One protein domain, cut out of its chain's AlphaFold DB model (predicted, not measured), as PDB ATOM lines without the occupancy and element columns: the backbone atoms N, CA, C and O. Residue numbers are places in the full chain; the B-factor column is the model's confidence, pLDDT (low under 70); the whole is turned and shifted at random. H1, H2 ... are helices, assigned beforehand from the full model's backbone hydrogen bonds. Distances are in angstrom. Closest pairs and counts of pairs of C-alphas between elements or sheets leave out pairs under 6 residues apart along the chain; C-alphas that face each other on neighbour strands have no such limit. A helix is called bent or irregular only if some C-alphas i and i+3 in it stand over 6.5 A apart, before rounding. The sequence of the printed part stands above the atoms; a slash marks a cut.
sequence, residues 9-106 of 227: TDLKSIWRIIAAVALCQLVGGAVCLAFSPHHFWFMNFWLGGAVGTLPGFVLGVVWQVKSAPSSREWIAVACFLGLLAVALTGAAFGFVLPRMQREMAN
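AT A GLANCE: This is residues 9 to 106 of the 227 residues of an uncharacterized protein of Gimesia panareensis (UniProt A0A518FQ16). Three helices lie lengthwise in a slender rod, an up-and-down bundle of H1, H2b and H3a in which each runs against the one before it. H2, bent into arms H2a and H2b, packs on both H1 and H3a, while H3b runs on nearly straight from H3a at one end of the rod. You have 98 residues before you, with three named helices in the order H1, H2, H3 and no named strand; the class is all helix. The whole is only just loose, close to compact, with a radius of gyration of the C-alphas of 15.3 A and spans of 54 by 21 by 19 A.

HOW THE PARTS SIT: Begin with H1, residues 9 to 35, which is irregular: C-alphas 13 and 16 are 8.1 A apart, and it has a kink of 55 degrees near residue 16. H2, residues 41 to 67, was assigned as one helix by its hydrogen bonds but is bent, with C-alphas 51 and 54 6.6 A apart; its arms are H2a, residues 41 to 51, and H2b, residues 54 to 67, at a steep tilt of 47 degrees. With residues 24 to 33 alone, H1 touches H2a, opposite ways at a steep tilt of 50 degrees; their closest C-alphas, of Gln 25 and Gly 49, are 3.9 A apart. With residues 14 to 25 alone, H1 touches H2b, opposite ways at 37 degrees, only just a steep tilt; the closest C-alphas, of Ile 17 and Gly 60, are 3.8 A apart. H3, residues 75 to 106, was likewise assigned as one helix but is bent, with C-alphas 94 and 97 7.0 A apart; its arms are H3a, residues 75 to 94, and H3b, residues 97 to 106, at a shallow tilt of 18 degrees. H2b and H3a touch as a helical hairpin, opposite ways at a shallow tilt of 21 degrees, closest at the C-alphas of Leu 54 and Ala 85, 4.9 A. H3a touches H2a with residues 88 to 93 alone, closest at the C-alphas of Val 51 and Thr 89, 4.9 A. H1 and H3a are close but not clearly touching; H3b touches no helix and is apart from H1 and H2b. Every O i to N i+4 pair is within hydrogen-bond range in H2a, H2b, H3a and H3b, and 21 of 23 in H1.

IN THESE COORDINATES: Find C-alpha 9 at (-3.276, -30.277, -45.966); from there H1 runs 39.2 A to C-alpha 35. H2a is 15.5 A long, H2b 19.9 A and H3a 27.6 A. H3b runs 14.2 A to C-alpha 106 at (-29.024, -66.782, -24.505).

THE WHOLE: The C-alphas of Ser 70 and Asn 106 are the two farthest apart, 54.7 A. The printed part has no cut; the link from H1 to H2 is tight and that from H2 to H3 short. Look for pLDDT under 70 at residues 69 to 71; the mean of the printed part is 91.4.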
ATOM      1  N   THR A   9      -3.447 -30.100 -44.521       76.94
ATOM      2  CA  THR A   9      -3.276 -30.277 -45.966       76.94
ATOM      3  C   THR A   9      -3.521 -31.728 -46.379       76.94
ATOM      4  O   THR A   9      -4.207 -31.966 -47.372       76.94
ATOM      5  N   ASP A  10      -3.072 -32.692 -45.569       71.25
ATOM      6  CA  ASP A  10      -3.301 -34.122 -45.809       71.25
ATOM      7  C   ASP A  10      -4.796 -34.454 -45.732       71.25
ATOM      8  O   ASP A  10      -5.341 -35.092 -46.631       71.25
ATOM      9  N   LEU A  11      -5.492 -33.929 -44.716       75.44
ATOM     10  CA  LEU A  11      -6.950 -34.056 -44.558       75.44
ATOM     11  C   LEU A  11      -7.718 -33.471 -45.751       75.44
ATOM     12  O   LEU A  11      -8.634 -34.110 -46.271       75.44
ATOM     13  N   LYS A  12      -7.316 -32.288 -46.232       83.25
ATOM     14  CA  LYS A  12      -7.870 -31.698 -47.462       83.25
ATOM     15  C   LYS A  12      -7.566 -32.539 -48.697       83.25
ATOM     16  O   LYS A  12      -8.323 -32.466 -49.656       83.25
ATOM     17  N   SER A  13      -6.505 -33.338 -48.702       83.69
ATOM     18  CA  SER A  13      -6.209 -34.217 -49.832       83.69
ATOM     19  C   SER A  13      -7.082 -35.475 -49.850       83.69
ATOM     20  O   SER A  13      -7.316 -36.005 -50.933       83.69
ATOM     21  N   ILE A  14      -7.588 -35.949 -48.701       90.25
ATOM     22  CA  ILE A  14      -8.344 -37.216 -48.583       90.25
ATOM     23  C   ILE A  14      -9.828 -37.054 -48.223       90.25
ATOM     24  O   ILE A  14     -10.508 -38.048 -47.967       90.25
ATOM     25  N   TRP A  15     -10.361 -35.830 -48.203       92.81
ATOM     26  CA  TRP A  15     -11.731 -35.560 -47.743       92.81
ATOM     27  C   TRP A  15     -12.805 -36.404 -48.449       92.81
ATOM     28  O   TRP A  15     -13.801 -36.754 -47.827       92.81
ATOM     29  N   ARG A  16     -12.594 -36.778 -49.720       94.50
ATOM     30  CA  ARG A  16     -13.508 -37.644 -50.487       94.50
ATOM     31  C   ARG A  16     -13.621 -39.039 -49.884       94.50
ATOM     32  O   ARG A  16     -14.718 -39.581 -49.801       94.50
ATOM     33  N   ILE A  17     -12.495 -39.591 -49.430       95.06
ATOM     34  CA  ILE A  17     -12.452 -40.881 -48.738       95.06
ATOM     35  C   ILE A  17     -13.206 -40.768 -47.416       95.06
ATOM     36  O   ILE A  17     -14.077 -41.586 -47.140       95.06
ATOM     37  N   ILE A  18     -12.935 -39.715 -46.640       94.69
ATOM     38  CA  ILE A  18     -13.602 -39.470 -45.353       94.69
ATOM     39  C   ILE A  18     -15.118 -39.319 -45.543       94.69
ATOM     40  O   ILE A  18     -15.887 -39.952 -44.828       94.69
ATOM     41  N   ALA A  19     -15.550 -38.522 -46.522       96.81
ATOM     42  CA  ALA A  19     -16.961 -38.283 -46.809       96.81
ATOM     43  C   ALA A  19     -17.685 -39.564 -47.250       96.81
ATOM     44  O   ALA A  19     -18.779 -39.843 -46.761       96.81
ATOM     45  N   ALA A  20     -17.071 -40.366 -48.124       97.75
ATOM     46  CA  ALA A  20     -17.636 -41.640 -48.560       97.75
ATOM     47  C   ALA A  20     -17.732 -42.654 -47.406       97.75
ATOM     48  O   ALA A  20     -18.769 -43.296 -47.242       97.75
ATOM     49  N   VAL A  21     -16.694 -42.757 -46.567       97.69
ATOM     50  CA  VAL A  21     -16.710 -43.595 -45.357       97.69
ATOM     51  C   VAL A  21     -17.814 -43.148 -44.406       97.69
ATOM     52  O   VAL A  21     -18.627 -43.977 -44.015       97.69
ATOM     53  N   ALA A  22     -17.894 -41.856 -44.079       97.62
ATOM     54  CA  ALA A  22     -18.915 -41.329 -43.179       97.62
ATOM     55  C   ALA A  22     -20.331 -41.607 -43.705       97.62
ATOM     56  O   ALA A  22     -21.185 -42.084 -42.959       97.62
ATOM     57  N   LEU A  23     -20.578 -41.384 -44.999       98.31
ATOM     58  CA  LEU A  23     -21.873 -41.666 -45.613       98.31
ATOM     59  C   LEU A  23     -22.224 -43.157 -45.540       98.31
ATOM     60  O   LEU A  23     -23.315 -43.506 -45.098       98.31
ATOM     61  N   CYS A  24     -21.305 -44.046 -45.922       98.25
ATOM     62  CA  CYS A  24     -21.547 -45.486 -45.858       98.25
ATOM     63  C   CYS A  24     -21.677 -46.003 -44.420       98.25
ATOM     64  O   CYS A  24     -22.445 -46.933 -44.194       98.25
ATOM     65  N   GLN A  25     -20.991 -45.401 -43.445       97.94
ATOM     66  CA  GLN A  25     -21.172 -45.711 -42.025       97.94
ATOM     67  C   GLN A  25     -22.577 -45.336 -41.544       97.94
ATOM     68  O   GLN A  25     -23.229 -46.141 -40.884       97.94
ATOM     69  N   LEU A  26     -23.071 -44.147 -41.906       98.06
ATOM     70  CA  LEU A  26     -24.424 -43.704 -41.555       98.06
ATOM     71  C   LEU A  26     -25.495 -44.574 -42.221       98.06
ATOM     72  O   LEU A  26     -26.425 -45.021 -41.551       98.06
ATOM     73  N   VAL A  27     -25.346 -44.855 -43.520       98.12
ATOM     74  CA  VAL A  27     -26.267 -45.722 -44.269       98.12
ATOM     75  C   VAL A  27     -26.229 -47.147 -43.719       98.12
ATOM     76  O   VAL A  27     -27.278 -47.710 -43.426       98.12
ATOM     77  N   GLY A  28     -25.043 -47.721 -43.517       97.56
ATOM     78  CA  GLY A  28     -24.881 -49.057 -42.945       97.56
ATOM     79  C   GLY A  28     -25.473 -49.156 -41.541       97.56
ATOM     80  O   GLY A  28     -26.198 -50.104 -41.243       97.56
ATOM     81  N   GLY A  29     -25.235 -48.149 -40.697       96.88
ATOM     82  CA  GLY A  29     -25.829 -48.044 -39.368       96.88
ATOM     83  C   GLY A  29     -27.356 -47.983 -39.411       96.88
ATOM     84  O   GLY A  29     -28.012 -48.722 -38.681       96.88
ATOM     85  N   ALA A  30     -27.933 -47.167 -40.297       97.19
ATOM     86  CA  ALA A  30     -29.381 -47.074 -40.484       97.19
ATOM     87  C   ALA A  30     -29.995 -48.390 -40.996       97.19
ATOM     88  O   ALA A  30     -31.022 -48.832 -40.484       97.19
ATOM     89  N   VAL A  31     -29.344 -49.055 -41.955       96.81
ATOM     90  CA  VAL A  31     -29.770 -50.365 -42.470       96.81
ATOM     91  C   VAL A  31     -29.754 -51.413 -41.356       96.81
ATOM     92  O   VAL A  31     -30.726 -52.141 -41.173       96.81
ATOM     93  N   CYS A  32     -28.682 -51.475 -40.565       95.62
ATOM     94  CA  CYS A  32     -28.578 -52.448 -39.480       95.62
ATOM     95  C   CYS A  32     -29.559 -52.154 -38.333       95.62
ATOM     96  O   CYS A  32     -30.118 -53.084 -37.758       95.62
ATOM     97  N   LEU A  33     -29.843 -50.877 -38.043       94.31
ATOM     98  CA  LEU A  33     -30.933 -50.483 -37.145       94.31
ATOM     99  C   LEU A  33     -32.295 -50.990 -37.632       94.31
ATOM    100  O   LEU A  33     -33.063 -51.489 -36.816       94.31
ATOM    101  N   ALA A  34     -32.580 -50.893 -38.933       94.19
ATOM    102  CA  ALA A  34     -33.846 -51.350 -39.506       94.19
ATOM    103  C   ALA A  34     -34.017 -52.878 -39.429       94.19
ATOM    104  O   ALA A  34     -35.112 -53.354 -39.144       94.19
ATOM    105  N   PHE A  35     -32.942 -53.647 -39.633       93.56
ATOM    106  CA  PHE A  35     -32.963 -55.108 -39.459       93.56
ATOM    107  C   PHE A  35     -32.963 -55.547 -37.988       93.56
ATOM    108  O   PHE A  35     -33.428 -56.639 -37.677       93.56
ATOM    109  N   SER A  36     -32.433 -54.709 -37.095       87.81
ATOM    110  CA  SER A  36     -32.374 -54.907 -35.646       87.81
ATOM    111  C   SER A  36     -31.887 -56.301 -35.192       87.81
ATOM    112  O   SER A  36     -32.597 -56.982 -34.451       87.81
ATOM    113  N   PRO A  37     -30.662 -56.737 -35.561       81.81
ATOM    114  CA  PRO A  37     -30.132 -58.048 -35.166       81.81
ATOM    115  C   PRO A  37     -29.923 -58.215 -33.650       81.81
ATOM    116  O   PRO A  37     -29.672 -59.324 -33.184       81.81
ATOM    117  N   HIS A  38     -29.995 -57.129 -32.882       86.94
ATOM    118  CA  HIS A  38     -29.882 -57.114 -31.431       86.94
ATOM    119  C   HIS A  38     -30.909 -56.164 -30.807       86.94
ATOM    120  O   HIS A  38     -31.330 -55.197 -31.436       86.94
ATOM    121  N   HIS A  39     -31.290 -56.380 -29.546       82.50
ATOM    122  CA  HIS A  39     -32.251 -55.498 -28.862       82.50
ATOM    123  C   HIS A  39     -31.712 -54.085 -28.606       82.50
ATOM    124  O   HIS A  39     -32.467 -53.113 -28.570       82.50
ATOM    125  N   PHE A  40     -30.400 -53.952 -28.412       84.12
ATOM    126  CA  PHE A  40     -29.786 -52.658 -28.131       84.12
ATOM    127  C   PHE A  40     -29.465 -51.901 -29.425       84.12
ATOM    128  O   PHE A  40     -28.518 -52.246 -30.132       84.12
ATOM    129  N   TRP A  41     -30.238 -50.842 -29.699       88.81
ATOM    130  CA  TRP A  41     -30.157 -50.046 -30.932       88.81
ATOM    131  C   TRP A  41     -28.733 -49.566 -31.247       88.81
ATOM    132  O   TRP A  41     -28.299 -49.632 -32.394       88.81
ATOM    133  N   PHE A  42     -27.973 -49.147 -30.230       90.31
ATOM    134  CA  PHE A  42     -26.609 -48.659 -30.424       90.31
ATOM    135  C   PHE A  42     -25.688 -49.742 -30.999       90.31
ATOM    136  O   PHE A  42     -24.906 -49.445 -31.895       90.31
ATOM    137  N   MET A  43     -25.805 -51.000 -30.547       90.00
ATOM    138  CA  MET A  43     -24.988 -52.098 -31.085       90.00
ATOM    139  C   MET A  43     -25.327 -52.392 -32.545       90.00
ATOM    140  O   MET A  43     -24.417 -52.631 -33.334       90.00
ATOM    141  N   ASN A  44     -26.607 -52.311 -32.928       92.38
ATOM    142  CA  ASN A  44     -27.020 -52.451 -34.327       92.38
ATOM    143  C   ASN A  44     -26.430 -51.328 -35.186       92.38
ATOM    144  O   ASN A  44     -25.804 -51.590 -36.209       92.38
ATOM    145  N   PHE A  45     -26.578 -50.074 -34.750       94.88
ATOM    146  CA  PHE A  45     -26.032 -48.926 -35.470       94.88
ATOM    147  C   PHE A  45     -24.508 -49.020 -35.609       94.88
ATOM    148  O   PHE A  45     -23.969 -48.834 -36.700       94.88
ATOM    149  N   TRP A  46     -23.816 -49.361 -34.519       94.88
ATOM    150  CA  TRP A  46     -22.364 -49.516 -34.490       94.88
ATOM    151  C   TRP A  46     -21.895 -50.634 -35.427       94.88
ATOM    152  O   TRP A  46     -20.979 -50.415 -36.219       94.88
ATOM    153  N   LEU A  47     -22.549 -51.803 -35.390       95.19
ATOM    154  CA  LEU A  47     -22.243 -52.935 -36.266       95.19
ATOM    155  C   LEU A  47     -22.401 -52.538 -37.737       95.19
ATOM    156  O   LEU A  47     -21.487 -52.742 -38.536       95.19
ATOM    157  N   GLY A  48     -23.532 -51.922 -38.083       96.12
ATOM    158  CA  GLY A  48     -23.798 -51.432 -39.431       96.12
ATOM    159  C   GLY A  48     -22.771 -50.405 -39.906       96.12
ATOM    160  O   GLY A  48     -22.296 -50.488 -41.038       96.12
ATOM    161  N   GLY A  49     -22.363 -49.483 -39.030       96.88
ATOM    162  CA  GLY A  49     -21.296 -48.525 -39.314       96.88
ATOM    163  C   GLY A  49     -19.948 -49.206 -39.571       96.88
ATOM    164  O   GLY A  49     -19.290 -48.947 -40.581       96.88
ATOM    165  N   ALA A  50     -19.544 -50.140 -38.711       96.69
ATOM    166  CA  ALA A  50     -18.292 -50.879 -38.874       96.69
ATOM    167  C   ALA A  50     -18.257 -51.683 -40.189       96.69
ATOM    168  O   ALA A  50     -17.249 -51.672 -40.901       96.69
ATOM    169  N   VAL A  51     -19.376 -52.309 -40.569       96.69
ATOM    170  CA  VAL A  51     -19.525 -53.013 -41.854       96.69
ATOM    171  C   VAL A  51     -19.505 -52.042 -43.039       96.69
ATOM    172  O   VAL A  51     -18.865 -52.324 -44.048       96.69
ATOM    173  N   GLY A  52     -20.136 -50.872 -42.914       97.25
ATOM    174  CA  GLY A  52     -20.159 -49.831 -43.947       97.25
ATOM    175  C   GLY A  52     -18.812 -49.133 -44.187       97.25
ATOM    176  O   GLY A  52     -18.640 -48.469 -45.211       97.25
ATOM    177  N   THR A  53     -17.836 -49.308 -43.293       97.81
ATOM    178  CA  THR A  53     -16.532 -48.627 -43.365       97.81
ATOM    179  C   THR A  53     -15.723 -49.050 -44.595       97.81
ATOM    180  O   THR A  53     -15.256 -48.187 -45.338       97.81
ATOM    181  N   LEU A  54     -15.580 -50.355 -44.856       97.50
ATOM    182  CA  LEU A  54     -14.807 -50.850 -46.000       97.50
ATOM    183  C   LEU A  54     -15.441 -50.500 -47.364       97.50
ATOM    184  O   LEU A  54     -14.721 -49.973 -48.214       97.50
ATOM    185  N   PRO A  55     -16.758 -50.692 -47.595       97.88
ATOM    186  CA  PRO A  55     -17.414 -50.211 -48.811       97.88
ATOM    187  C   PRO A  55     -17.236 -48.704 -49.029       97.88
ATOM    188  O   PRO A  55     -16.891 -48.280 -50.132       97.88
ATOM    189  N   GLY A  56     -17.400 -47.899 -47.973       97.81
ATOM    190  CA  GLY A  56     -17.192 -46.453 -48.041       97.81
ATOM    191  C   GLY A  56     -15.755 -46.074 -48.386       97.81
ATOM    192  O   GLY A  56     -15.534 -45.175 -49.195       97.81
ATOM    193  N   PHE A  57     -14.773 -46.803 -47.851       97.94
ATOM    194  CA  PHE A  57     -13.366 -46.615 -48.195       97.94
ATOM    195  C   PHE A  57     -13.102 -46.914 -49.677       97.94
ATOM    196  O   PHE A  57     -12.507 -46.086 -50.365       97.94
ATOM    197  N   VAL A  58     -13.587 -48.049 -50.192       97.75
ATOM    198  CA  VAL A  58     -13.416 -48.435 -51.605       97.75
ATOM    199  C   VAL A  58     -14.036 -47.391 -52.538       97.75
ATOM    200  O   VAL A  58     -13.370 -46.918 -53.462       97.75
ATOM    201  N   LEU A  59     -15.277 -46.972 -52.272       97.62
ATOM    202  CA  LEU A  59     -15.954 -45.921 -53.043       97.62
ATOM    203  C   LEU A  59     -15.194 -44.592 -52.979       97.62
ATOM    204  O   LEU A  59     -15.009 -43.924 -53.998       97.62
ATOM    205  N   GLY A  60     -14.707 -44.238 -51.792       96.50
ATOM    206  CA  GLY A  60     -13.907 -43.048 -51.550       96.50
ATOM    207  C   GLY A  60     -12.607 -43.022 -52.347       96.50
ATOM    208  O   GLY A  60     -12.287 -42.006 -52.962       96.50
ATOM    209  N   VAL A  61     -11.873 -44.139 -52.388       95.12
ATOM    210  CA  VAL A  61     -10.634 -44.269 -53.172       95.12
ATOM    211  C   VAL A  61     -10.928 -44.143 -54.663       95.12
ATOM    212  O   VAL A  61     -10.250 -43.383 -55.351       95.12
ATOM    213  N   VAL A  62     -11.966 -44.814 -55.170       95.31
ATOM    214  CA  VAL A  62     -12.371 -44.692 -56.580       95.31
ATOM    215  C   VAL A  62     -12.724 -43.241 -56.925       95.31
ATOM    216  O   VAL A  62     -12.296 -42.732 -57.964       95.31
ATOM    217  N   TRP A  63     -13.459 -42.549 -56.051       95.12
ATOM    218  CA  TRP A  63     -13.801 -41.138 -56.233       95.12
ATOM    219  C   TRP A  63     -12.563 -40.232 -56.208       95.12
ATOM    220  O   TRP A  63     -12.432 -39.331 -57.043       95.12
ATOM    221  N   GLN A  64     -11.628 -40.496 -55.295       93.62
ATOM    222  CA  GLN A  64     -10.373 -39.763 -55.169       93.62
ATOM    223  C   GLN A  64      -9.496 -39.918 -56.418       93.62
ATOM    224  O   GLN A  64      -9.077 -38.910 -56.988       93.62
ATOM    225  N   VAL A  65      -9.282 -41.151 -56.886       91.62
ATOM    226  CA  VAL A  65      -8.464 -41.456 -58.075       91.62
ATOM    227  C   VAL A  65      -9.020 -40.772 -59.324       91.62
ATOM    228  O   VAL A  65      -8.260 -40.191 -60.093       91.62
ATOM    229  N   LYS A  66     -10.349 -40.782 -59.505       91.50
ATOM    230  CA  LYS A  66     -10.996 -40.132 -60.656       91.50
ATOM    231  C   LYS A  66     -10.917 -38.604 -60.616       91.50
ATOM    232  O   LYS A  66     -10.919 -37.979 -61.669       91.50
ATOM    233  N   SER A  67     -10.873 -38.003 -59.426       87.88
ATOM    234  CA  SER A  67     -10.972 -36.544 -59.264       87.88
ATOM    235  C   SER A  67      -9.622 -35.833 -59.139       87.88
ATOM    236  O   SER A  67      -9.556 -34.628 -59.363       87.88
ATOM    237  N   ALA A  68      -8.562 -36.534 -58.730       72.12
ATOM    238  CA  ALA A  68      -7.246 -35.944 -58.478       72.12
ATOM    239  C   ALA A  68      -6.098 -36.878 -58.925       72.12
ATOM    240  O   ALA A  68      -5.344 -37.372 -58.084       72.12
ATOM    241  N   PRO A  69      -5.942 -37.133 -60.239       66.94
ATOM    242  CA  PRO A  69      -4.975 -38.107 -60.757       66.94
ATOM    243  C   PRO A  69      -3.499 -37.687 -60.615       66.94
ATOM    244  O   PRO A  69      -2.612 -38.532 -60.721       66.94
ATOM    245  N   SER A  70      -3.211 -36.402 -60.387       66.25
ATOM    246  CA  SER A  70      -1.861 -35.829 -60.485       66.25
ATOM    247  C   SER A  70      -1.072 -35.753 -59.169       66.25
ATOM    248  O   SER A  70       0.153 -35.688 -59.224       66.25
ATOM    249  N   SER A  71      -1.713 -35.819 -57.992       68.75
ATOM    250  CA  SER A  71      -1.011 -35.886 -56.694       68.75
ATOM    251  C   SER A  71      -1.024 -37.314 -56.146       68.75
ATOM    252  O   SER A  71      -2.079 -37.941 -56.065       68.75
ATOM    253  N   ARG A  72       0.152 -37.833 -55.763       79.12
ATOM    254  CA  ARG A  72       0.333 -39.174 -55.167       79.12
ATOM    255  C   ARG A  72       0.538 -39.152 -53.650       79.12
ATOM    256  O   ARG A  72       0.660 -40.208 -53.036       79.12
ATOM    257  N   GLU A  73       0.553 -37.970 -53.042       81.38
ATOM    258  CA  GLU A  73       0.870 -37.776 -51.618       81.38
ATOM    259  C   GLU A  73      -0.162 -38.441 -50.690       81.38
ATOM    260  O   GLU A  73       0.168 -38.887 -49.593       81.38
ATOM    261  N   TRP A  74      -1.400 -38.621 -51.162       85.56
ATOM    262  CA  TRP A  74      -2.486 -39.231 -50.394       85.56
ATOM    263  C   TRP A  74      -2.428 -40.764 -50.297       85.56
ATOM    264  O   TRP A  74      -3.139 -41.340 -49.472       85.56
ATOM    265  N   ILE A  75      -1.606 -41.445 -51.111       88.62
ATOM    266  CA  ILE A  75      -1.605 -42.918 -51.207       88.62
ATOM    267  C   ILE A  75      -1.205 -43.562 -49.878       88.62
ATOM    268  O   ILE A  75      -1.871 -44.490 -49.429       88.62
ATOM    269  N   ALA A  76      -0.156 -43.059 -49.220       87.81
ATOM    270  CA  ALA A  76       0.308 -43.619 -47.950       87.81
ATOM    271  C   ALA A  76      -0.778 -43.536 -46.861       87.81
ATOM    272  O   ALA A  76      -1.035 -44.514 -46.157       87.81
ATOM    273  N   VAL A  77      -1.468 -42.392 -46.780       87.75
ATOM    274  CA  VAL A  77      -2.581 -42.181 -45.845       87.75
ATOM    275  C   VAL A  77      -3.765 -43.081 -46.200       87.75
ATOM    276  O   VAL A  77      -4.344 -43.706 -45.315       87.75
ATOM    277  N   ALA A  78      -4.100 -43.215 -47.485       90.88
ATOM    278  CA  ALA A  78      -5.167 -44.108 -47.924       90.88
ATOM    279  C   ALA A  78      -4.859 -45.580 -47.623       90.88
ATOM    280  O   ALA A  78      -5.750 -46.279 -47.157       90.88
ATOM    281  N   CYS A  79      -3.624 -46.055 -47.805       92.19
ATOM    282  CA  CYS A  79      -3.244 -47.419 -47.428       92.19
ATOM    283  C   CYS A  79      -3.450 -47.673 -45.929       92.19
ATOM    284  O   CYS A  79      -4.029 -48.691 -45.554       92.19
ATOM    285  N   PHE A  80      -3.038 -46.733 -45.073       91.31
ATOM    286  CA  PHE A  80      -3.265 -46.830 -43.631       91.31
ATOM    287  C   PHE A  80      -4.762 -46.862 -43.279       91.31
ATOM    288  O   PHE A  80      -5.207 -47.737 -42.535       91.31
ATOM    289  N   LEU A  81      -5.561 -45.960 -43.860       92.69
ATOM    290  CA  LEU A  81      -7.015 -45.943 -43.664       92.69
ATOM    291  C   LEU A  81      -7.692 -47.211 -44.197       92.69
ATOM    292  O   LEU A  81      -8.650 -47.686 -43.594       92.69
ATOM    293  N   GLY A  82      -7.182 -47.784 -45.286       96.00
ATOM    294  CA  GLY A  82      -7.663 -49.044 -45.846       96.00
ATOM    295  C   GLY A  82      -7.419 -50.220 -44.907       96.00
ATOM    296  O   GLY A  82      -8.334 -51.005 -44.669       96.00
ATOM    297  N   LEU A  83      -6.229 -50.308 -44.303       96.69
ATOM    298  CA  LEU A  83      -5.936 -51.311 -43.274       96.69
ATOM    299  C   LEU A  83      -6.866 -51.164 -42.066       96.69
ATOM    300  O   LEU A  83      -7.396 -52.162 -41.580       96.69
ATOM    301  N   LEU A  84      -7.118 -49.930 -41.618       95.81
ATOM    302  CA  LEU A  84      -8.060 -49.667 -40.532       95.81
ATOM    303  C   LEU A  84      -9.494 -50.073 -40.909       95.81
ATOM    304  O   LEU A  84     -10.187 -50.685 -40.099       95.81
ATOM    305  N   ALA A  85      -9.928 -49.780 -42.136       96.69
ATOM    306  CA  ALA A  85     -11.242 -50.168 -42.635       96.69
ATOM    307  C   ALA A  85     -11.406 -51.695 -42.667       96.69
ATOM    308  O   ALA A  85     -12.408 -52.212 -42.173       96.69
ATOM    309  N   VAL A  86     -10.403 -52.421 -43.173       97.44
ATOM    310  CA  VAL A  86     -10.382 -53.891 -43.161       97.44
ATOM    311  C   VAL A  86     -10.410 -54.428 -41.732       97.44
ATOM    312  O   VAL A  86     -11.195 -55.327 -41.445       97.44
ATOM    313  N   ALA A  87      -9.608 -53.870 -40.822       96.94
ATOM    314  CA  ALA A  87      -9.574 -54.299 -39.426       96.94
ATOM    315  C   ALA A  87     -10.922 -54.080 -38.716       96.94
ATOM    316  O   ALA A  87     -11.405 -54.983 -38.034       96.94
ATOM    317  N   LEU A  88     -11.560 -52.921 -38.907       95.12
ATOM    318  CA  LEU A  88     -12.864 -52.602 -38.317       95.12
ATOM    319  C   LEU A  88     -13.973 -53.506 -38.858       95.12
ATOM    320  O   LEU A  88     -14.725 -54.091 -38.079       95.12
ATOM    321  N   THR A  89     -14.060 -53.665 -40.179       95.06
ATOM    322  CA  THR A  89     -15.040 -54.561 -40.802       95.06
ATOM    323  C   THR A  89     -14.775 -56.023 -40.417       95.06
ATOM    324  O   THR A  89     -15.709 -56.762 -40.112       95.06
ATOM    325  N   GLY A  90     -13.509 -56.437 -40.337       95.81
ATOM    326  CA  GLY A  90     -13.111 -57.762 -39.864       95.81
ATOM    327  C   GLY A  90     -13.512 -58.017 -38.410       95.81
ATOM    328  O   GLY A  90     -14.089 -59.059 -38.116       95.81
ATOM    329  N   ALA A  91     -13.295 -57.060 -37.503       94.19
ATOM    330  CA  ALA A  91     -13.730 -57.163 -36.107       94.19
ATOM    331  C   ALA A  91     -15.263 -57.225 -35.975       94.19
ATOM    332  O   ALA A  91     -15.787 -57.964 -35.133       94.19
ATOM    333  N   ALA A  92     -15.984 -56.495 -36.832       93.75
ATOM    334  CA  ALA A  92     -17.441 -56.513 -36.886       93.75
ATOM    335  C   ALA A  92     -17.979 -57.932 -37.145       93.75
ATOM    336  O   ALA A  92     -18.817 -58.421 -36.386       93.75
ATOM    337  N   PHE A  93     -17.447 -58.625 -38.157       93.50
ATOM    338  CA  PHE A  93     -17.874 -59.982 -38.516       93.50
ATOM    339  C   PHE A  93     -17.236 -61.084 -37.666       93.50
ATOM    340  O   PHE A  93     -17.903 -62.055 -37.329       93.50
ATOM    341  N   GLY A  94     -15.956 -60.956 -37.320       93.25
ATOM    342  CA  GLY A  94     -15.201 -62.002 -36.631       93.25
ATOM    343  C   GLY A  94     -15.471 -62.075 -35.131       93.25
ATOM    344  O   GLY A  94     -15.299 -63.131 -34.529       93.25
ATOM    345  N   PHE A  95     -15.901 -60.971 -34.516       89.12
ATOM    346  CA  PHE A  95     -16.062 -60.901 -33.066       89.12
ATOM    347  C   PHE A  95     -17.422 -60.353 -32.636       89.12
ATOM    348  O   PHE A  95     -18.125 -60.996 -31.854       89.12
ATOM    349  N   VAL A  96     -17.813 -59.183 -33.145       89.56
ATOM    350  CA  VAL A  96     -18.986 -58.465 -32.626       89.56
ATOM    351  C   VAL A  96     -20.294 -59.148 -33.013       89.56
ATOM    352  O   VAL A  96     -21.109 -59.426 -32.135       89.56
ATOM    353  N   LEU A  97     -20.478 -59.494 -34.288       90.56
ATOM    354  CA  LEU A  97     -21.681 -60.187 -34.751       90.56
ATOM    355  C   LEU A  97     -21.869 -61.564 -34.073       90.56
ATOM    356  O   LEU A  97     -22.947 -61.786 -33.519       90.56
ATOM    357  N   PRO A  98     -20.858 -62.459 -34.003       91.62
ATOM    358  CA  PRO A  98     -20.983 -63.722 -33.273       91.62
ATOM    359  C   PRO A  98     -21.307 -63.534 -31.789       91.62
ATOM    360  O   PRO A  98     -22.088 -64.290 -31.212       91.62
ATOM    361  N   ARG A  99     -20.725 -62.512 -31.145       88.06
ATOM    362  CA  ARG A  99     -21.064 -62.163 -29.762       88.06
ATOM    363  C   ARG A  99     -22.535 -61.764 -29.631       88.06
ATOM    364  O   ARG A  99     -23.202 -62.302 -28.755       88.06
ATOM    365  N   MET A 100     -23.038 -60.883 -30.499       88.12
ATOM    366  CA  MET A 100     -24.445 -60.455 -30.495       88.12
ATOM    367  C   MET A 100     -25.396 -61.635 -30.736       88.12
ATOM    368  O   MET A 100     -26.403 -61.756 -30.047       88.12
ATOM    369  N   GLN A 101     -25.062 -62.543 -31.658       90.50
ATOM    370  CA  GLN A 101     -25.858 -63.747 -31.919       90.50
ATOM    371  C   GLN A 101     -25.931 -64.672 -30.699       90.50
ATOM    372  O   GLN A 101     -27.010 -65.164 -30.375       90.50
ATOM    373  N   ARG A 102     -24.809 -64.880 -29.994       89.31
ATOM    374  CA  ARG A 102     -24.788 -65.654 -28.742       89.31
ATOM    375  C   ARG A 102     -25.627 -64.996 -27.651       89.31
ATOM    376  O   ARG A 102     -26.398 -65.683 -26.994       89.31
ATOM    377  N   GLU A 103     -25.529 -63.679 -27.496       86.88
ATOM    378  CA  GLU A 103     -26.341 -62.932 -26.528       86.88
ATOM    379  C   GLU A 103     -27.844 -63.071 -26.825       86.88
ATOM    380  O   GLU A 103     -28.627 -63.344 -25.917       86.88
ATOM    381  N   MET A 104     -28.248 -62.983 -28.097       88.81
ATOM    382  CA  MET A 104     -29.641 -63.207 -28.510       88.81
ATOM    383  C   MET A 104     -30.101 -64.647 -28.302       88.81
ATOM    384  O   MET A 104     -31.228 -64.863 -27.860       88.81
ATOM    385  N   ALA A 105     -29.248 -65.634 -28.579       90.62
ATOM    386  CA  ALA A 105     -29.558 -67.033 -28.306       90.62
ATOM    387  C   ALA A 105     -29.769 -67.275 -26.803       90.62
ATOM    388  O   ALA A 105     -30.741 -67.921 -26.420       90.62
ATOM    389  N   ASN A 106     -28.918 -66.689 -25.960       88.81
ATOM    390  CA  ASN A 106     -29.024 -66.782 -24.505       88.81
ATOM    391  C   ASN A 106     -30.297 -66.106 -23.976       88.81
ATOM    392  O   ASN A 106     -31.005 -66.678 -23.152       88.81
TER     393      ASN A 106